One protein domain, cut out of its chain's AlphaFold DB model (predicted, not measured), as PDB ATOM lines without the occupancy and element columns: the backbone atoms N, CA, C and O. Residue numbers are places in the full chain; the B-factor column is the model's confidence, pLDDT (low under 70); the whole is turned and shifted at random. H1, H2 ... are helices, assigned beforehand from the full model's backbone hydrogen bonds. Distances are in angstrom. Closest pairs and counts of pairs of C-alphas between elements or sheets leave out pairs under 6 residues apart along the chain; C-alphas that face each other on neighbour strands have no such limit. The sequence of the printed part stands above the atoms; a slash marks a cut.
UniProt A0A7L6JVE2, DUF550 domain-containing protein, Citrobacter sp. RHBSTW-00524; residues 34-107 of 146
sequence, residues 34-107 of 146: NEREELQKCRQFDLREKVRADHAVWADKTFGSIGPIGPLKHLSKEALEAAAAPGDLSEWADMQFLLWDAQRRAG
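What this domain is: This is residues 34 to 107 of the 146 residues of the protein "DUF550 domain-containing protein" of Citrobacter sp. RHBSTW-00524 (UniProt A0A7L6JVE2). One long helix, H1, sticks out as an arm with residues 34 to 50, and its residues 52 to 59 pack steeply on H3 of a helical hairpin, H2 and H3, whose helices lie side by side. The printed part has 74 residues with three named helices, in the order H1, H2, H3, and no named strand: all helix. It is loose, with a radius of gyration of the C-alphas of 14.7 A and spans of 43 by 31 by 18 A.

How they stand to each other: H1, residues 34 to 63, touches H3, residues 89 to 105, with residues 52 to 59 alone; the closest C-alphas, of Ala 56 and Asp 101, are 6.7 A apart. They run the same way at a steep tilt of 68 degrees, only just short of about perpendicular. H3 touches H2, residues 69 to 84, opposite ways at a shallow tilt of 17 degrees; the closest C-alphas, of Ala 82 and Glu 91, are 5.0 A apart. H1 and H2 are apart. Every O i to N i+4 pair is within hydrogen-bond range in H1 and H3, and 10 of 12 in H2.

Where its parts are: H1 runs 43.2 A from C-alpha 34 at (5.610, 7.317, -6.561). H2 is 23.6 A long; H3, 24.5 A, ends with C-alpha 105 at (-9.166, -27.811, -2.521).

The domain as a whole: The C-alphas farthest apart, of Asn 34 and Ser 65, are 44.4 A apart. The printed part has no cut, both links are tight, and no printed residue is under 70 in pLDDT.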
ATOM      1  N   ASN A  34       5.934   8.423  -5.662       94.88
ATOM      2  CA  ASN A  34       5.610   7.317  -6.561       94.88
ATOM      3  C   ASN A  34       6.239   5.996  -6.090       94.88
ATOM      4  O   ASN A  34       5.562   4.978  -6.017       94.88
ATOM      5  N   GLU A  35       7.517   6.000  -5.704       92.75
ATOM      6  CA  GLU A  35       8.174   4.789  -5.195       92.75
ATOM      7  C   GLU A  35       7.599   4.337  -3.846       92.75
ATOM      8  O   GLU A  35       7.463   3.137  -3.612       92.75
ATOM      9  N   ARG A  36       7.214   5.268  -2.959       91.81
ATOM     10  CA  ARG A  36       6.495   4.922  -1.722       91.81
ATOM     11  C   ARG A  36       5.152   4.267  -2.010       91.81
ATOM     12  O   ARG A  36       4.804   3.307  -1.323       91.81
ATOM     13  N   GLU A  37       4.409   4.794  -2.976       90.00
ATOM     14  CA  GLU A  37       3.111   4.256  -3.369       90.00
ATOM     15  C   GLU A  37       3.255   2.848  -3.960       90.00
ATOM     16  O   GLU A  37       2.562   1.930  -3.521       90.00
ATOM     17  N   GLU A  38       4.207   2.641  -4.870       90.19
ATOM     18  CA  GLU A  38       4.490   1.325  -5.452       90.19
ATOM     19  C   GLU A  38       4.951   0.316  -4.392       90.19
ATOM     20  O   GLU A  38       4.426  -0.794  -4.318       90.19
ATOM     21  N   LEU A  39       5.842   0.710  -3.479       87.19
ATOM     22  CA  LEU A  39       6.242  -0.149  -2.360       87.19
ATOM     23  C   LEU A  39       5.074  -0.484  -1.432       87.19
ATOM     24  O   LEU A  39       5.002  -1.597  -0.912       87.19
ATOM     25  N   GLN A  40       4.159   0.458  -1.204       87.94
ATOM     26  CA  GLN A  40       2.966   0.200  -0.408       87.94
ATOM     27  C   GLN A  40       2.030  -0.796  -1.105       87.94
ATOM     28  O   GLN A  40       1.507  -1.686  -0.432       87.94
ATOM     29  N   LYS A  41       1.863  -0.696  -2.430       85.12
ATOM     30  CA  LYS A  41       1.102  -1.664  -3.236       85.12
ATOM     31  C   LYS A  41       1.725  -3.060  -3.167       85.12
ATOM     32  O   LYS A  41       1.005  -4.018  -2.894       85.12
ATOM     33  N   CYS A  42       3.047  -3.173  -3.317       82.69
ATOM     34  CA  CYS A  42       3.762  -4.444  -3.164       82.69
ATOM     35  C   CYS A  42       3.571  -5.037  -1.760       82.69
ATOM     36  O   CYS A  42       3.165  -6.186  -1.632       82.69
ATOM     37  N   ARG A  43       3.731  -4.235  -0.697       84.56
ATOM     38  CA  ARG A  43       3.506  -4.703   0.686       84.56
ATOM     39  C   ARG A  43       2.078  -5.186   0.933       84.56
ATOM     40  O   ARG A  43       1.862  -6.119   1.702       84.56
ATOM     41  N   GLN A  44       1.087  -4.531   0.331       78.75
ATOM     42  CA  GLN A  44      -0.304  -4.961   0.448       78.75
ATOM     43  C   GLN A  44      -0.535  -6.303  -0.255       78.75
ATOM     44  O   GLN A  44      -1.257  -7.151   0.277       78.75
ATOM     45  N   PHE A  45       0.074  -6.496  -1.428       78.12
ATOM     46  CA  PHE A  45       0.066  -7.774  -2.131       78.12
ATOM     47  C   PHE A  45       0.668  -8.881  -1.251       78.12
ATOM     48  O   PHE A  45      -0.010  -9.881  -1.001       78.12
ATOM     49  N   ASP A  46       1.839  -8.628  -0.656       87.81
ATOM     50  CA  ASP A  46       2.517  -9.558   0.258       87.81
ATOM     51  C   ASP A  46       1.641  -9.930   1.466       87.81
ATOM     52  O   ASP A  46       1.562 -11.093   1.867       87.81
ATOM     53  N   LEU A  47       0.934  -8.956   2.054       93.88
ATOM     54  CA  LEU A  47       0.055  -9.211   3.198       93.88
ATOM     55  C   LEU A  47      -1.142 -10.089   2.819       93.88
ATOM     56  O   LEU A  47      -1.503 -10.992   3.574       93.88
ATOM     57  N   ARG A  48      -1.773  -9.838   1.669       93.81
ATOM     58  CA  ARG A  48      -2.932 -10.623   1.219       93.81
ATOM     59  C   ARG A  48      -2.540 -12.067   0.922       93.81
ATOM     60  O   ARG A  48      -3.282 -12.981   1.283       93.81
ATOM     61  N   GLU A  49      -1.391 -12.270   0.287       93.69
ATOM     62  CA  GLU A  49      -0.846 -13.602   0.033       93.69
ATOM     63  C   GLU A  49      -0.513 -14.323   1.343       93.69
ATOM     64  O   GLU A  49      -0.932 -15.466   1.537       93.69
ATOM     65  N   LYS A  50       0.119 -13.626   2.294       95.75
ATOM     66  CA  LYS A  50       0.392 -14.161   3.631       95.75
ATOM     67  C   LYS A  50      -0.878 -14.599   4.356       95.75
ATOM     68  O   LYS A  50      -0.946 -15.729   4.825       95.75
ATOM     69  N   VAL A  51      -1.901 -13.745   4.410       97.50
ATOM     70  CA  VAL A  51      -3.189 -14.073   5.047       97.50
ATOM     71  C   VAL A  51      -3.823 -15.306   4.399       97.50
ATOM     72  O   VAL A  51      -4.329 -16.182   5.099       97.50
ATOM     73  N   ARG A  52      -3.765 -15.415   3.068       96.38
ATOM     74  CA  ARG A  52      -4.277 -16.581   2.339       96.38
ATOM     75  C   ARG A  52      -3.501 -17.860   2.674       96.38
ATOM     76  O   ARG A  52      -4.123 -18.908   2.849       96.38
ATOM     77  N   ALA A  53      -2.175 -17.782   2.766       96.12
ATOM     78  CA  ALA A  53      -1.322 -18.914   3.124       96.12
ATOM     79  C   ALA A  53      -1.554 -19.367   4.576       96.12
ATOM     80  O   ALA A  53      -1.790 -20.553   4.816       96.12
ATOM     81  N   ASP A  54      -1.578 -18.427   5.524       97.94
ATOM     82  CA  ASP A  54      -1.843 -18.694   6.942       97.94
ATOM     83  C   ASP A  54      -3.230 -19.334   7.126       97.94
ATOM     84  O   ASP A  54      -3.379 -20.324   7.849       97.94
ATOM     85  N   HIS A  55      -4.237 -18.829   6.404       97.81
ATOM     86  CA  HIS A  55      -5.573 -19.416   6.384       97.81
ATOM     87  C   HIS A  55      -5.564 -20.861   5.865       97.81
ATOM     88  O   HIS A  55      -6.167 -21.732   6.488       97.81
ATOM     89  N   ALA A  56      -4.864 -21.148   4.762       96.38
ATOM     90  CA  ALA A  56      -4.776 -22.504   4.218       96.38
ATOM     91  C   ALA A  56      -4.141 -23.488   5.218       96.38
ATOM     92  O   ALA A  56      -4.683 -24.573   5.437       96.38
ATOM     93  N   VAL A  57      -3.049 -23.086   5.880       97.50
ATOM     94  CA  VAL A  57      -2.377 -23.889   6.918       97.50
ATOM     95  C   VAL A  57      -3.323 -24.178   8.085       97.50
ATOM     96  O   VAL A  57      -3.434 -25.322   8.537       97.50
ATOM     97  N   TRP A  58      -4.025 -23.158   8.575       97.94
ATOM     98  CA  TRP A  58      -4.996 -23.322   9.653       97.94
ATOM     99  C   TRP A  58      -6.175 -24.217   9.245       97.94
ATOM    100  O   TRP A  58      -6.563 -25.105  10.011       97.94
ATOM    101  N   ALA A  59      -6.718 -24.034   8.039       96.50
ATOM    102  CA  ALA A  59      -7.848 -24.802   7.529       96.50
ATOM    103  C   ALA A  59      -7.495 -26.286   7.349       96.50
ATOM    104  O   ALA A  59      -8.293 -27.157   7.696       96.50
ATOM    105  N   ASP A  60      -6.292 -26.599   6.863       95.94
ATOM    106  CA  ASP A  60      -5.820 -27.984   6.757       95.94
ATOM    107  C   ASP A  60      -5.648 -28.635   8.124       95.94
ATOM    108  O   ASP A  60      -6.078 -29.772   8.326       95.94
ATOM    109  N   LYS A  61      -5.091 -27.903   9.092       97.44
ATOM    110  CA  LYS A  61      -4.948 -28.391  10.466       97.44
ATOM    111  C   LYS A  61      -6.301 -28.637  11.143       97.44
ATOM    112  O   LYS A  61      -6.425 -29.581  11.919       97.44
ATOM    113  N   THR A  62      -7.287 -27.784  10.879       96.94
ATOM    114  CA  THR A  62      -8.585 -27.795  11.575       96.94
ATOM    115  C   THR A  62      -9.568 -28.779  10.953       96.94
ATOM    116  O   THR A  62     -10.230 -29.527  11.669       96.94
ATOM    117  N   PHE A  63      -9.661 -28.799   9.623       94.12
ATOM    118  CA  PHE A  63     -10.687 -29.554   8.899       94.12
ATOM    119  C   PHE A  63     -10.143 -30.800   8.191       94.12
ATOM    120  O   PHE A  63     -10.922 -31.653   7.768       94.12
ATOM    121  N   GLY A  64      -8.820 -30.930   8.054       92.56
ATOM    122  CA  GLY A  64      -8.187 -32.044   7.358       92.56
ATOM    123  C   GLY A  64      -8.455 -32.056   5.848       92.56
ATOM    124  O   GLY A  64      -8.710 -31.029   5.206       92.56
ATOM    125  N   SER A  65      -8.381 -33.255   5.265       86.31
ATOM    126  CA  SER A  65      -8.531 -33.477   3.823       86.31
ATOM    127  C   SER A  65     -10.006 -33.551   3.414       86.31
ATOM    128  O   SER A  65     -10.565 -34.625   3.191       86.31
ATOM    129  N   ILE A  66     -10.656 -32.388   3.355       92.56
ATOM    130  CA  ILE A  66     -11.996 -32.219   2.783       92.56
ATOM    131  C   ILE A  66     -11.913 -31.640   1.364       92.56
ATOM    132  O   ILE A  66     -10.974 -30.917   1.023       92.56
ATOM    133  N   GLY A  67     -12.912 -31.955   0.536       96.31
ATOM    134  CA  GLY A  67     -13.058 -31.400  -0.812       96.31
ATOM    135  C   GLY A  67     -13.730 -30.016  -0.836       96.31
ATOM    136  O   GLY A  67     -14.199 -29.527   0.193       96.31
ATOM    137  N   PRO A  68     -13.862 -29.395  -2.022       97.88
ATOM    138  CA  PRO A  68     -14.328 -28.009  -2.169       97.88
ATOM    139  C   PRO A  68     -15.827 -27.802  -1.889       97.88
ATOM    140  O   PRO A  68     -16.278 -26.677  -1.693       97.88
ATOM    141  N   ILE A  69     -16.627 -28.874  -1.863       97.88
ATOM    142  CA  ILE A  69     -18.096 -28.793  -1.773       97.88
ATOM    143  C   ILE A  69     -18.563 -28.200  -0.436       97.88
ATOM    144  O   ILE A  69     -19.540 -27.455  -0.412       97.88
ATOM    145  N   GLY A  70     -17.896 -28.538   0.672       97.06
ATOM    146  CA  GLY A  70     -18.242 -28.030   2.005       97.06
ATOM    147  C   GLY A  70     -18.123 -26.505   2.080       97.06
ATOM    148  O   GLY A  70     -19.142 -25.849   2.301       97.06
ATOM    149  N   PRO A  71     -16.931 -25.941   1.801       97.56
ATOM    150  CA  PRO A  71     -16.729 -24.496   1.744       97.56
ATOM    151  C   PRO A  71     -17.683 -23.772   0.786       97.56
ATOM    152  O   PRO A  71     -18.211 -22.728   1.137       97.56
ATOM    153  N   LEU A  72     -18.007 -24.346  -0.383       98.31
ATOM    154  CA  LEU A  72     -18.974 -23.738  -1.314       98.31
ATOM    155  C   LEU A  72     -20.406 -23.696  -0.764       98.31
ATOM    156  O   LEU A  72     -21.129 -22.723  -0.978       98.31
ATOM    157  N   LYS A  73     -20.839 -24.742  -0.050       98.12
ATOM    158  CA  LYS A  73     -22.139 -24.726   0.635       98.12
ATOM    159  C   LYS A  73     -22.151 -23.710   1.771       98.12
ATOM    160  O   LYS A  73     -23.176 -23.075   1.994       98.12
ATOM    161  N   HIS A  74     -21.036 -23.554   2.476       97.69
ATOM    162  CA  HIS A  74     -20.904 -22.547   3.525       97.69
ATOM    163  C   HIS A  74     -20.939 -21.138   2.926       97.69
ATOM    164  O   HIS A  74     -21.746 -20.329   3.360       97.69
ATOM    165  N   LEU A  75     -20.222 -20.901   1.827       98.25
ATOM    166  CA  LEU A  75     -20.188 -19.618   1.120       98.25
ATOM    167  C   LEU A  75     -21.588 -19.107   0.751       98.25
ATOM    168  O   LEU A  75     -21.851 -17.914   0.832       98.25
ATOM    169  N   SER A  76     -22.516 -19.997   0.383       97.38
ATOM    170  CA  SER A  76     -23.906 -19.596   0.112       97.38
ATOM    171  C   SER A  76     -24.659 -19.042   1.326       97.38
ATOM    172  O   SER A  76     -25.595 -18.273   1.136       97.38
ATOM    173  N   LYS A  77     -24.274 -19.426   2.549       97.62
ATOM    174  CA  LYS A  77     -24.850 -18.902   3.793       97.62
ATOM    175  C   LYS A  77     -24.237 -17.550   4.135       97.62
ATOM    176  O   LYS A  77     -24.989 -16.599   4.285       97.62
ATOM    177  N   GLU A  78     -22.909 -17.452   4.095       98.06
ATOM    178  CA  GLU A  78     -22.190 -16.190   4.342       98.06
ATOM    179  C   GLU A  78     -22.595 -15.094   3.348       98.06
ATOM    180  O   GLU A  78     -22.729 -13.929   3.697       98.06
ATOM    181  N   ALA A  79     -22.906 -15.459   2.101       97.94
ATOM    182  CA  ALA A  79     -23.444 -14.505   1.134       97.94
ATOM    183  C   ALA A  79     -24.806 -13.914   1.552       97.94
ATOM    184  O   ALA A  79     -25.111 -12.775   1.196       97.94
ATOM    185  N   LEU A  80     -25.638 -14.668   2.279       97.88
ATOM    186  CA  LEU A  80     -26.909 -14.172   2.819       97.88
ATOM    187  C   LEU A  80     -26.684 -13.292   4.054       97.88
ATOM    188  O   LEU A  80     -27.378 -12.289   4.204       97.88
ATOM    189  N   GLU A  81     -25.716 -13.643   4.899       97.75
ATOM    190  CA  GLU A  81     -25.327 -12.869   6.084       97.75
ATOM    191  C   GLU A  81     -24.731 -11.513   5.662       97.75
ATOM    192  O   GLU A  81     -25.253 -10.462   6.046       97.75
ATOM    193  N   ALA A  82     -23.796 -11.512   4.706       97.81
ATOM    194  CA  ALA A  82     -23.259 -10.304   4.073       97.81
ATOM    195  C   ALA A  82     -24.340  -9.445   3.393       97.81
ATOM    196  O   ALA A  82     -24.292  -8.216   3.447       97.81
ATOM    197  N   ALA A  83     -25.338 -10.066   2.750       97.00
ATOM    198  CA  ALA A  83     -26.451  -9.332   2.145       97.00
ATOM    199  C   ALA A  83     -27.365  -8.673   3.195       97.00
ATOM    200  O   ALA A  83     -27.923  -7.607   2.932       97.00
ATOM    201  N   ALA A  84     -27.515  -9.282   4.376       97.31
ATOM    202  CA  ALA A  84     -28.285  -8.725   5.486       97.31
ATOM    203  C   ALA A  84     -27.529  -7.610   6.230       97.31
ATOM    204  O   ALA A  84     -28.157  -6.671   6.726       97.31
ATOM    205  N   ALA A  85     -26.197  -7.687   6.281       96.88
ATOM    206  CA  ALA A  85     -25.330  -6.732   6.962       96.88
ATOM    207  C   ALA A  85     -24.153  -6.280   6.068       96.88
ATOM    208  O   ALA A  85     -22.996  -6.529   6.390       96.88
ATOM    209  N   PRO A  86     -24.397  -5.533   4.973       96.50
ATOM    210  CA  PRO A  86     -23.345  -5.195   4.005       96.50
ATOM    211  C   PRO A  86     -22.228  -4.302   4.568       96.50
ATOM    212  O   PRO A  86     -21.165  -4.201   3.957       96.50
ATOM    213  N   GLY A  87     -22.463  -3.645   5.709       97.31
ATOM    214  CA  GLY A  87     -21.458  -2.865   6.432       97.31
ATOM    215  C   GLY A  87     -20.575  -3.687   7.375       97.31
ATOM    216  O   GLY A  87     -19.617  -3.134   7.913       97.31
ATOM    217  N   ASP A  88     -20.884  -4.968   7.587       97.94
ATOM    218  CA  ASP A  88     -20.071  -5.850   8.412       97.94
ATOM    219  C   ASP A  88     -18.944  -6.476   7.586       97.94
ATOM    220  O   ASP A  88     -19.167  -7.314   6.714       97.94
ATOM    221  N   LEU A  89     -17.711  -6.040   7.841       97.31
ATOM    222  CA  LEU A  89     -16.541  -6.489   7.092       97.31
ATOM    223  C   LEU A  89     -16.168  -7.951   7.374       97.31
ATOM    224  O   LEU A  89     -15.470  -8.533   6.540       97.31
ATOM    225  N   SER A  90     -16.593  -8.548   8.497       97.56
ATOM    226  CA  SER A  90     -16.298  -9.964   8.768       97.56
ATOM    227  C   SER A  90     -16.988 -10.878   7.767       97.56
ATOM    228  O   SER A  90     -16.333 -11.754   7.217       97.56
ATOM    229  N   GLU A  91     -18.236 -10.583   7.414       98.00
ATOM    230  CA  GLU A  91     -19.020 -11.376   6.458       98.00
ATOM    231  C   GLU A  91     -18.367 -11.412   5.065       98.00
ATOM    232  O   GLU A  91     -18.302 -12.434   4.377       98.00
ATOM    233  N   TRP A  92     -17.781 -10.285   4.646       98.12
ATOM    234  CA  TRP A  92     -16.989 -10.224   3.416       98.12
ATOM    235  C   TRP A  92     -15.690 -11.028   3.517       98.12
ATOM    236  O   TRP A  92     -15.262 -11.637   2.529       98.12
ATOM    237  N   ALA A  93     -15.047 -11.026   4.686       98.00
ATOM    238  CA  ALA A  93     -13.843 -11.812   4.929       98.00
ATOM    239  C   ALA A  93     -14.146 -13.318   4.910       98.00
ATOM    240  O   ALA A  93     -13.398 -14.068   4.278       98.00
ATOM    241  N   ASP A  94     -15.262 -13.750   5.497       98.06
ATOM    242  CA  ASP A  94     -15.705 -15.146   5.483       98.06
ATOM    243  C   ASP A  94     -15.965 -15.635   4.057       98.06
ATOM    244  O   ASP A  94     -15.447 -16.685   3.653       98.06
ATOM    245  N   MET A  95     -16.632 -14.829   3.222       98.12
ATOM    246  CA  MET A  95     -16.773 -15.149   1.798       98.12
ATOM    247  C   MET A  95     -15.416 -15.342   1.100       98.12
ATOM    248  O   MET A  95     -15.250 -16.279   0.310       98.12
ATOM    249  N   GLN A  96     -14.429 -14.489   1.392       97.56
ATOM    250  CA  GLN A  96     -13.098 -14.597   0.795       97.56
ATOM    251  C   GLN A  96     -12.345 -15.846   1.253       97.56
ATOM    252  O   GLN A  96     -11.760 -16.540   0.416       97.56
ATOM    253  N   PHE A  97     -12.378 -16.162   2.546       97.94
ATOM    254  CA  PHE A  97     -11.741 -17.355   3.090       97.94
ATOM    255  C   PHE A  97     -12.346 -18.637   2.524       97.94
ATOM    256  O   PHE A  97     -11.607 -19.527   2.088       97.94
ATOM    257  N   LEU A  98     -13.675 -18.709   2.441       98.12
ATOM    258  CA  LEU A  98     -14.383 -19.869   1.903       98.12
ATOM    259  C   LEU A  98     -14.143 -20.053   0.404       98.12
ATOM    260  O   LEU A  98     -13.962 -21.184  -0.054       98.12
ATOM    261  N   LEU A  99     -14.093 -18.960  -0.366       97.75
ATOM    262  CA  LEU A  99     -13.772 -19.024  -1.788       97.75
ATOM    263  C   LEU A  99     -12.335 -19.509  -2.014       97.75
ATOM    264  O   LEU A  99     -12.127 -20.424  -2.813       97.75
ATOM    265  N   TRP A 100     -11.354 -18.956  -1.295       97.38
ATOM    266  CA  TRP A 100      -9.962 -19.406  -1.390       97.38
ATOM    267  C   TRP A 100      -9.792 -20.874  -1.001       97.38
ATOM    268  O   TRP A 100      -9.063 -21.605  -1.677       97.38
ATOM    269  N   ASP A 101     -10.463 -21.317   0.063       97.69
ATOM    270  CA  ASP A 101     -10.396 -22.704   0.518       97.69
ATOM    271  C   ASP A 101     -11.002 -23.659  -0.514       97.69
ATOM    272  O   ASP A 101     -10.386 -24.663  -0.875       97.69
ATOM    273  N   ALA A 102     -12.169 -23.313  -1.067       97.88
ATOM    274  CA  ALA A 102     -12.790 -24.072  -2.145       97.88
ATOM    275  C   ALA A 102     -11.883 -24.159  -3.381       97.88
ATOM    276  O   ALA A 102     -11.685 -25.247  -3.920       97.88
ATOM    277  N   GLN A 103     -11.307 -23.036  -3.822       97.56
ATOM    278  CA  GLN A 103     -10.422 -22.987  -4.989       97.56
ATOM    279  C   GLN A 103      -9.204 -23.893  -4.813       97.56
ATOM    280  O   GLN A 103      -8.953 -24.749  -5.663       97.56
ATOM    281  N   ARG A 104      -8.485 -23.764  -3.688       96.50
ATOM    282  CA  ARG A 104      -7.275 -24.564  -3.453       96.50
ATOM    283  C   ARG A 104      -7.609 -26.054  -3.339       96.50
ATOM    284  O   ARG A 104      -6.889 -26.880  -3.888       96.50
ATOM    285  N   ARG A 105      -8.722 -26.413  -2.682       96.44
ATOM    286  CA  ARG A 105      -9.166 -27.811  -2.521       96.44
ATOM    287  C   ARG A 105      -9.649 -28.427  -3.832       96.44
ATOM    288  O   ARG A 105      -9.635 -29.644  -3.970       96.44
ATOM    289  N   ALA A 106     -10.069 -27.602  -4.788       97.50
ATOM    290  CA  ALA A 106     -10.367 -28.021  -6.153       97.50
ATOM    291  C   ALA A 106      -9.115 -28.110  -7.048       97.50
ATOM    292  O   ALA A 106      -9.234 -28.524  -8.199       97.50
ATOM    293  N   GLY A 107      -7.933 -27.724  -6.550       97.06
ATOM    294  CA  GLY A 107      -6.699 -27.671  -7.336       97.06
ATOM    295  C   GLY A 107      -6.690 -26.565  -8.395       97.06
ATOM    296  O   GLY A 107      -5.982 -26.696  -9.388       97.06
TER     297      GLY A 107